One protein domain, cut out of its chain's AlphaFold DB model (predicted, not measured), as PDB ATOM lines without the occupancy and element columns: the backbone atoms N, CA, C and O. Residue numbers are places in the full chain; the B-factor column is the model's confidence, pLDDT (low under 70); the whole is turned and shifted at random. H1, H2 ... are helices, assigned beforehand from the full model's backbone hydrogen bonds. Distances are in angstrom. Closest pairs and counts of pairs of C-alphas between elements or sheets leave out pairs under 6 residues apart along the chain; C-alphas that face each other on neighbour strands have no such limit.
ATOM      1  N   PHE A   2     -34.094 -26.435  28.086       62.38
ATOM      2  CA  PHE A   2     -33.620 -26.179  29.461       62.38
ATOM      3  C   PHE A   2     -33.679 -24.706  29.907       62.38
ATOM      4  O   PHE A   2     -34.043 -24.425  31.047       62.38
ATOM      5  N   HIS A   3     -33.406 -23.757  29.006       61.56
ATOM      6  CA  HIS A   3     -33.517 -22.323  29.309       61.56
ATOM      7  C   HIS A   3     -34.941 -21.887  29.684       61.56
ATOM      8  O   HIS A   3     -35.094 -21.034  30.552       61.56
ATOM      9  N   ILE A   4     -35.971 -22.509  29.098       68.38
ATOM     10  CA  ILE A   4     -37.376 -22.190  29.385       68.38
ATOM     11  C   ILE A   4     -37.717 -22.629  30.817       68.38
ATOM     12  O   ILE A   4     -38.234 -21.832  31.591       68.38
ATOM     13  N   TYR A   5     -37.310 -23.839  31.221       77.94
ATOM     14  CA  TYR A   5     -37.491 -24.322  32.597       77.94
ATOM     15  C   TYR A   5     -36.753 -23.503  33.642       77.94
ATOM     16  O   TYR A   5     -37.328 -23.164  34.674       77.94
ATOM     17  N   SER A   6     -35.490 -23.169  33.369       78.31
ATOM     18  CA  SER A   6     -34.687 -22.332  34.263       78.31
ATOM     19  C   SER A   6     -35.376 -20.987  34.505       78.31
ATOM     20  O   SER A   6     -35.431 -20.525  35.642       78.31
ATOM     21  N   SER A   7     -35.911 -20.360  33.457       81.38
ATOM     22  CA  SER A   7     -36.593 -19.071  33.578       81.38
ATOM     23  C   SER A   7     -37.917 -19.182  34.338       81.38
ATOM     24  O   SER A   7     -38.141 -18.389  35.251       81.38
ATOM     25  N   SER A   8     -38.748 -20.190  34.049       83.44
ATOM     26  CA  SER A   8     -40.020 -20.397  34.758       83.44
ATOM     27  C   SER A   8     -39.820 -20.680  36.247       83.44
ATOM     28  O   SER A   8     -40.531 -20.127  37.081       83.44
ATOM     29  N   LEU A   9     -38.811 -21.482  36.603       85.38
ATOM     30  CA  LEU A   9     -38.501 -21.782  38.002       85.38
ATOM     31  C   LEU A   9     -37.956 -20.554  38.749       85.38
ATOM     32  O   LEU A   9     -38.316 -20.323  39.901       85.38
ATOM     33  N   LYS A  10     -37.125 -19.733  38.090       86.12
ATOM     34  CA  LYS A  10     -36.630 -18.462  38.651       86.12
ATOM     35  C   LYS A  10     -37.765 -17.471  38.894       86.12
ATOM     36  O   LYS A  10     -37.818 -16.876  39.967       86.12
ATOM     37  N   TYR A  11     -38.668 -17.325  37.924       86.06
ATOM     38  CA  TYR A  11     -39.844 -16.469  38.049       86.06
ATOM     39  C   TYR A  11     -40.733 -16.918  39.208       86.06
ATOM     40  O   TYR A  11     -41.076 -16.117  40.074       86.06
ATOM     41  N   LEU A  12     -41.041 -18.214  39.274       86.38
ATOM     42  CA  LEU A  12     -41.892 -18.757  40.320       86.38
ATOM     43  C   LEU A  12     -41.265 -18.587  41.710       86.38
ATOM     44  O   LEU A  12     -41.942 -18.146  42.634       86.38
ATOM     45  N   ARG A  13     -39.958 -18.844  41.851       86.75
ATOM     46  CA  ARG A  13     -39.222 -18.612  43.103       86.75
ATOM     47  C   ARG A  13     -39.291 -17.149  43.540       86.75
ATOM     48  O   ARG A  13     -39.601 -16.888  44.696       86.75
ATOM     49  N   ALA A  14     -39.037 -16.208  42.628       87.25
ATOM     50  CA  ALA A  14     -39.140 -14.779  42.924       87.25
ATOM     51  C   ALA A  14     -40.565 -14.392  43.354       87.25
ATOM     52  O   ALA A  14     -40.733 -13.671  44.336       87.25
ATOM     53  N   LYS A  15     -41.585 -14.932  42.675       85.62
ATOM     54  CA  LYS A  15     -42.997 -14.712  43.007       85.62
ATOM     55  C   LYS A  15     -43.327 -15.191  44.424       85.62
ATOM     56  O   LYS A  15     -43.885 -14.422  45.198       85.62
ATOM     57  N   TYR A  16     -42.913 -16.406  44.794       81.81
ATOM     58  CA  TYR A  16     -43.113 -16.942  46.146       81.81
ATOM     59  C   TYR A  16     -42.380 -16.138  47.223       81.81
ATOM     60  O   TYR A  16     -42.947 -15.909  48.286       81.81
ATOM     61  N   THR A  17     -41.150 -15.680  46.964       85.62
ATOM     62  CA  THR A  17     -40.415 -14.833  47.917       85.62
ATOM     63  C   THR A  17     -41.143 -13.515  48.171       85.62
ATOM     64  O   THR A  17     -41.311 -13.126  49.323       85.62
ATOM     65  N   ILE A  18     -41.599 -12.841  47.111       81.69
ATOM     66  CA  ILE A  18     -42.337 -11.575  47.225       81.69
ATOM     67  C   ILE A  18     -43.659 -11.795  47.962       81.69
ATOM     68  O   ILE A  18     -44.006 -11.033  48.860       81.69
ATOM     69  N   PHE A  19     -44.371 -12.862  47.620       80.25
ATOM     70  CA  PHE A  19     -45.636 -13.212  48.241       80.25
ATOM     71  C   PHE A  19     -45.496 -13.525  49.733       80.25
ATOM     72  O   PHE A  19     -46.228 -12.961  50.540       80.25
ATOM     73  N   PHE A  20     -44.523 -14.357  50.115       80.19
ATOM     74  CA  PHE A  20     -44.256 -14.685  51.516       80.19
ATOM     75  C   PHE A  20     -43.826 -13.448  52.308       80.19
ATOM     76  O   PHE A  20     -44.322 -13.229  53.404       80.19
ATOM     77  N   TYR A  21     -42.996 -12.581  51.719       81.31
ATOM     78  CA  TYR A  21     -42.626 -11.302  52.323       81.31
ATOM     79  C   TYR A  21     -43.847 -10.407  52.578       81.31
ATOM     80  O   TYR A  21     -44.001  -9.859  53.668       81.31
ATOM     81  N   ILE A  22     -44.746 -10.273  51.600       76.12
ATOM     82  CA  ILE A  22     -45.971  -9.475  51.750       76.12
ATOM     83  C   ILE A  22     -46.911 -10.109  52.784       76.12
ATOM     84  O   ILE A  22     -47.480  -9.393  53.609       76.12
ATOM     85  N   ALA A  23     -47.065 -11.432  52.767       75.38
ATOM     86  CA  ALA A  23     -47.885 -12.164  53.725       75.38
ATOM     87  C   ALA A  23     -47.350 -12.006  55.157       75.38
ATOM     88  O   ALA A  23     -48.107 -11.637  56.051       75.38
ATOM     89  N   GLU A  24     -46.041 -12.177  55.368       72.88
ATOM     90  CA  GLU A  24     -45.393 -11.970  56.665       72.88
ATOM     91  C   GLU A  24     -45.537 -10.535  57.162       72.88
ATOM     92  O   GLU A  24     -45.810 -10.332  58.340       72.88
ATOM     93  N   LYS A  25     -45.384  -9.525  56.298       72.00
ATOM     94  CA  LYS A  25     -45.531  -8.115  56.699       72.00
ATOM     95  C   LYS A  25     -46.957  -7.752  57.087       72.00
ATOM     96  O   LYS A  25     -47.144  -6.885  57.932       72.00
ATOM     97  N   ARG A  26     -47.950  -8.405  56.488       69.88
ATOM     98  CA  ARG A  26     -49.357  -8.196  56.839       69.88
ATOM     99  C   ARG A  26     -49.798  -9.014  58.059       69.88
ATOM    100  O   ARG A  26     -50.741  -8.604  58.724       69.88
ATOM    101  N   LEU A  27     -49.131 -10.136  58.349       61.91
ATOM    102  CA  LEU A  27     -49.386 -10.974  59.528       61.91
ATOM    103  C   LEU A  27     -48.631 -10.475  60.776       61.91
ATOM    104  O   LEU A  27     -49.178 -10.461  61.873       61.91
ATOM    105  N   ARG A  28     -47.384 -10.017  60.616       59.06
ATOM    106  CA  ARG A  28     -46.560  -9.389  61.663       59.06
ATOM    107  C   ARG A  28     -46.888  -7.903  61.770       59.06
ATOM    108  O   ARG A  28     -46.038  -7.045  61.549       59.06
ATOM    109  N   GLY A  29     -48.134  -7.594  62.072       51.06
ATOM    110  CA  GLY A  29     -48.509  -6.234  62.405       51.06
ATOM    111  C   GLY A  29     -48.546  -5.953  63.909       51.06
ATOM    112  O   GLY A  29     -48.902  -4.862  64.311       51.06
ATOM    113  N   HIS A  30     -48.096  -6.876  64.759       50.03
ATOM    114  CA  HIS A  30     -47.832  -6.541  66.155       50.03
ATOM    115  C   HIS A  30     -46.449  -5.875  66.264       50.03
ATOM    116  O   HIS A  30     -45.451  -6.507  65.880       50.03
ATOM    117  N   SER A  79     -60.210 -11.400  56.008       75.94
ATOM    118  CA  SER A  79     -60.570 -12.724  55.477       75.94
ATOM    119  C   SER A  79     -60.459 -12.796  53.946       75.94
ATOM    120  O   SER A  79     -60.068 -13.826  53.401       75.94
ATOM    121  N   GLU A  80     -60.709 -11.681  53.257       78.44
ATOM    122  CA  GLU A  80     -60.494 -11.513  51.818       78.44
ATOM    123  C   GLU A  80     -59.021 -11.699  51.421       78.44
ATOM    124  O   GLU A  80     -58.715 -12.468  50.508       78.44
ATOM    125  N   SER A  81     -58.083 -11.072  52.142       76.31
ATOM    126  CA  SER A  81     -56.649 -11.232  51.869       76.31
ATOM    127  C   SER A  81     -56.161 -12.673  52.077       76.31
ATOM    128  O   SER A  81     -55.301 -13.136  51.326       76.31
ATOM    129  N   ALA A  82     -56.769 -13.425  53.002       77.81
ATOM    130  CA  ALA A  82     -56.530 -14.860  53.171       77.81
ATOM    131  C   ALA A  82     -57.083 -15.703  52.021       77.81
ATOM    132  O   ALA A  82     -56.395 -16.605  51.545       77.81
ATOM    133  N   GLN A  83     -58.280 -15.398  51.524       83.75
ATOM    134  CA  GLN A  83     -58.843 -16.095  50.366       83.75
ATOM    135  C   GLN A  83     -57.999 -15.872  49.104       83.75
ATOM    136  O   GLN A  83     -57.728 -16.827  48.374       83.75
ATOM    137  N   ILE A  84     -57.517 -14.643  48.887       83.62
ATOM    138  CA  ILE A  84     -56.593 -14.319  47.791       83.62
ATOM    139  C   ILE A  84     -55.286 -15.105  47.950       83.62
ATOM    140  O   ILE A  84     -54.844 -15.752  47.000       83.62
ATOM    141  N   LEU A  85     -54.706 -15.121  49.156       82.06
ATOM    142  CA  LEU A  85     -53.482 -15.868  49.462       82.06
ATOM    143  C   LEU A  85     -53.639 -17.362  49.119       82.06
ATOM    144  O   LEU A  85     -52.807 -17.953  48.430       82.06
ATOM    145  N   ILE A  86     -54.739 -17.972  49.557       85.38
ATOM    146  CA  ILE A  86     -55.052 -19.380  49.291       85.38
ATOM    147  C   ILE A  86     -55.206 -19.625  47.781       85.38
ATOM    148  O   ILE A  86     -54.657 -20.598  47.256       85.38
ATOM    149  N   GLY A  87     -55.896 -18.731  47.066       88.00
ATOM    150  CA  GLY A  87     -56.053 -18.795  45.612       88.00
ATOM    151  C   GLY A  87     -54.722 -18.742  44.861       88.00
ATOM    152  O   GLY A  87     -54.474 -19.556  43.966       88.00
ATOM    153  N   GLU A  88     -53.830 -17.833  45.252       86.25
ATOM    154  CA  GLU A  88     -52.506 -17.710  44.643       86.25
ATOM    155  C   GLU A  88     -51.626 -18.940  44.902       86.25
ATOM    156  O   GLU A  88     -50.961 -19.415  43.975       86.25
ATOM    157  N   ILE A  89     -51.658 -19.505  46.117       85.06
ATOM    158  CA  ILE A  89     -50.935 -20.743  46.457       85.06
ATOM    159  C   ILE A  89     -51.430 -21.910  45.595       85.06
ATOM    160  O   ILE A  89     -50.616 -22.632  45.013       85.06
ATOM    161  N   MET A  90     -52.749 -22.076  45.455       89.50
ATOM    162  CA  MET A  90     -53.326 -23.113  44.592       89.50
ATOM    163  C   MET A  90     -52.908 -22.944  43.126       89.50
ATOM    164  O   MET A  90     -52.546 -23.923  42.470       89.50
ATOM    165  N   GLY A  91     -52.912 -21.710  42.612       89.25
ATOM    166  CA  GLY A  91     -52.467 -21.419  41.247       89.25
ATOM    167  C   GLY A  91     -51.000 -21.794  41.020       89.25
ATOM    168  O   GLY A  91     -50.670 -22.457  40.037       89.25
ATOM    169  N   CYS A  92     -50.129 -21.449  41.967       85.81
ATOM    170  CA  CYS A  92     -48.712 -21.782  41.879       85.81
ATOM    171  C   CYS A  92     -48.446 -23.297  41.926       85.81
ATOM    172  O   CYS A  92     -47.571 -23.782  41.205       85.81
ATOM    173  N   ASN A  93     -49.218 -24.057  42.709       87.69
ATOM    174  CA  ASN A  93     -49.127 -25.521  42.724       87.69
ATOM    175  C   ASN A  93     -49.453 -26.120  41.348       87.69
ATOM    176  O   ASN A  93     -48.725 -26.988  40.866       87.69
ATOM    177  N   ARG A  94     -50.483 -25.602  40.665       92.19
ATOM    178  CA  ARG A  94     -50.819 -26.024  39.297       92.19
ATOM    179  C   ARG A  94     -49.690 -25.718  38.310       92.19
ATOM    180  O   ARG A  94     -49.367 -26.537  37.450       92.19
ATOM    181  N   ASP A  95     -49.070 -24.547  38.431       88.38
ATOM    182  CA  ASP A  95     -47.946 -24.158  37.574       88.38
ATOM    183  C   ASP A  95     -46.726 -25.073  37.786       88.38
ATOM    184  O   ASP A  95     -46.069 -25.465  36.816       88.38
ATOM    185  N   LEU A  96     -46.457 -25.485  39.031       88.06
ATOM    186  CA  LEU A  96     -45.417 -26.469  39.357       88.06
ATOM    187  C   LEU A  96     -45.692 -27.836  38.732       88.06
ATOM    188  O   LEU A  96     -44.785 -28.439  38.154       88.06
ATOM    189  N   GLU A  97     -46.928 -28.324  38.816       91.75
ATOM    190  CA  GLU A  97     -47.322 -29.591  38.195       91.75
ATOM    191  C   GLU A  97     -47.157 -29.557  36.673       91.75
ATOM    192  O   GLU A  97     -46.623 -30.502  36.087       91.75
ATOM    193  N   ASN A  98     -47.530 -28.446  36.034       90.06
ATOM    194  CA  ASN A  98     -47.351 -28.253  34.595       90.06
ATOM    195  C   ASN A  98     -45.873 -28.274  34.196       90.06
ATOM    196  O   ASN A  98     -45.502 -28.934  33.222       90.06
ATOM    197  N   ILE A  99     -45.017 -27.594  34.964       88.12
ATOM    198  CA  ILE A  99     -43.567 -27.624  34.758       88.12
ATOM    199  C   ILE A  99     -43.046 -29.057  34.898       88.12
ATOM    200  O   ILE A  99     -42.337 -29.534  34.014       88.12
ATOM    201  N   LYS A 100     -43.436 -29.771  35.960       88.75
ATOM    202  CA  LYS A 100     -43.026 -31.161  36.201       88.75
ATOM    203  C   LYS A 100     -43.433 -32.080  35.049       88.75
ATOM    204  O   LYS A 100     -42.598 -32.838  34.554       88.75
ATOM    205  N   LYS A 101     -44.690 -32.000  34.605       90.94
ATOM    206  CA  LYS A 101     -45.206 -32.797  33.488       90.94
ATOM    207  C   LYS A 101     -44.436 -32.507  32.207       90.94
ATOM    208  O   LYS A 101     -43.960 -33.427  31.558       90.94
ATOM    209  N   SER A 102     -44.240 -31.231  31.901       88.25
ATOM    210  CA  SER A 102     -43.532 -30.826  30.696       88.25
ATOM    211  C   SER A 102     -42.062 -31.301  30.727       88.25
ATOM    212  O   SER A 102     -41.520 -31.681  29.689       88.25
ATOM    213  N   ILE A 103     -41.388 -31.329  31.892       88.00
ATOM    214  CA  ILE A 103     -40.021 -31.883  32.008       88.00
ATOM    215  C   ILE A 103     -40.042 -33.376  31.685       88.00
ATOM    216  O   ILE A 103     -39.223 -33.841  30.895       88.00
ATOM    217  N   ASN A 104     -40.984 -34.115  32.275       89.25
ATOM    218  CA  ASN A 104     -41.137 -35.545  32.033       89.25
ATOM    219  C   ASN A 104     -41.416 -35.841  30.552       89.25
ATOM    220  O   ASN A 104     -40.776 -36.716  29.981       89.25
ATOM    221  N   ASP A 105     -42.286 -35.067  29.902       89.00
ATOM    222  CA  ASP A 105     -42.592 -35.220  28.476       89.00
ATOM    223  C   ASP A 105     -41.356 -34.999  27.589       89.00
ATOM    224  O   ASP A 105     -41.197 -35.659  26.565       89.00
ATOM    225  N   VAL A 106     -40.456 -34.087  27.972       85.50
ATOM    226  CA  VAL A 106     -39.186 -33.860  27.262       85.50
ATOM    227  C   VAL A 106     -38.198 -34.992  27.496       85.50
ATOM    228  O   VAL A 106     -37.508 -35.388  26.560       85.50
ATOM    229  N   LEU A 107     -38.112 -35.499  28.726       84.12
ATOM    230  CA  LEU A 107     -37.223 -36.607  29.068       84.12
ATOM    231  C   LEU A 107     -37.649 -37.907  28.379       84.12
ATOM    232  O   LEU A 107     -36.789 -38.622  27.890       84.12
ATOM    233  N   GLN A 108     -38.952 -38.180  28.292       82.94
ATOM    234  CA  GLN A 108     -39.501 -39.378  27.641       82.94
ATOM    235  C   GLN A 108     -39.422 -39.332  26.107       82.94
ATOM    236  O   GLN A 108     -39.525 -40.358  25.444       82.94
ATOM    237  N   LYS A 109     -39.274 -38.137  25.526       77.62
ATOM    238  CA  LYS A 109     -39.083 -37.940  24.080       77.62
ATOM    239  C   LYS A 109     -37.615 -38.004  23.650       77.62
ATOM    240  O   LYS A 109     -37.327 -37.733  22.483       77.62
ATOM    241  N   LYS A 110     -36.701 -38.283  24.576       59.59
ATOM    242  CA  LYS A 110     -35.258 -38.295  24.356       59.59
ATOM    243  C   LYS A 110     -34.717 -39.710  24.481       59.59
ATOM    244  O   LYS A 110     -33.791 -40.016  23.702       59.59
TER     245      LYS A 110
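This is residues 2 to 30 and 79 to 110 of the 110 residues of an uncharacterized protein of Lithobates catesbeianus (UniProt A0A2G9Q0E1). Two long helices, H1 and H2, stand side by side and run opposite ways, their lines tilted by just 17 degrees, and together they make a rod with a thin contact between them. The printed part has 61 residues, with two named helices in the order H1, H2 and no named strand; the class is all helix. The whole is loose, with a radius of gyration of the C-alphas of 15.1 A, and spans 54 by 19 by 11 A.

H1, residues 2 to 27, and H2, residues 79 to 108, touch, with 4 pairs of C-alphas within 8 A. The closest C-alphas are those of Tyr 5 and Ile 99, 7.2 A apart. Their lines stand at a shallow tilt of 17 degrees, opposite ways, and their centres are 11.8 A apart. In H1 and H2 every O i to N i+4 pair is within hydrogen-bond range.

H1 begins at C-alpha 2, (-33.620, -26.179, 29.461), and measures 37.2 A from first to last C-alpha. H2 measures 43.9 A and ends at C-alpha 108, (-39.501, -39.378, 27.641).

The C-alphas of His 30 and Lys 110, the two farthest apart, are 54.0 A apart. Residues 31 to 78 are not printed, and C-alphas 30 and 79 are 17.7 A apart across this cut. The mean pLDDT of the printed part is 80.5; residues 2 to 4, 26 to 30 and 110 are under 70.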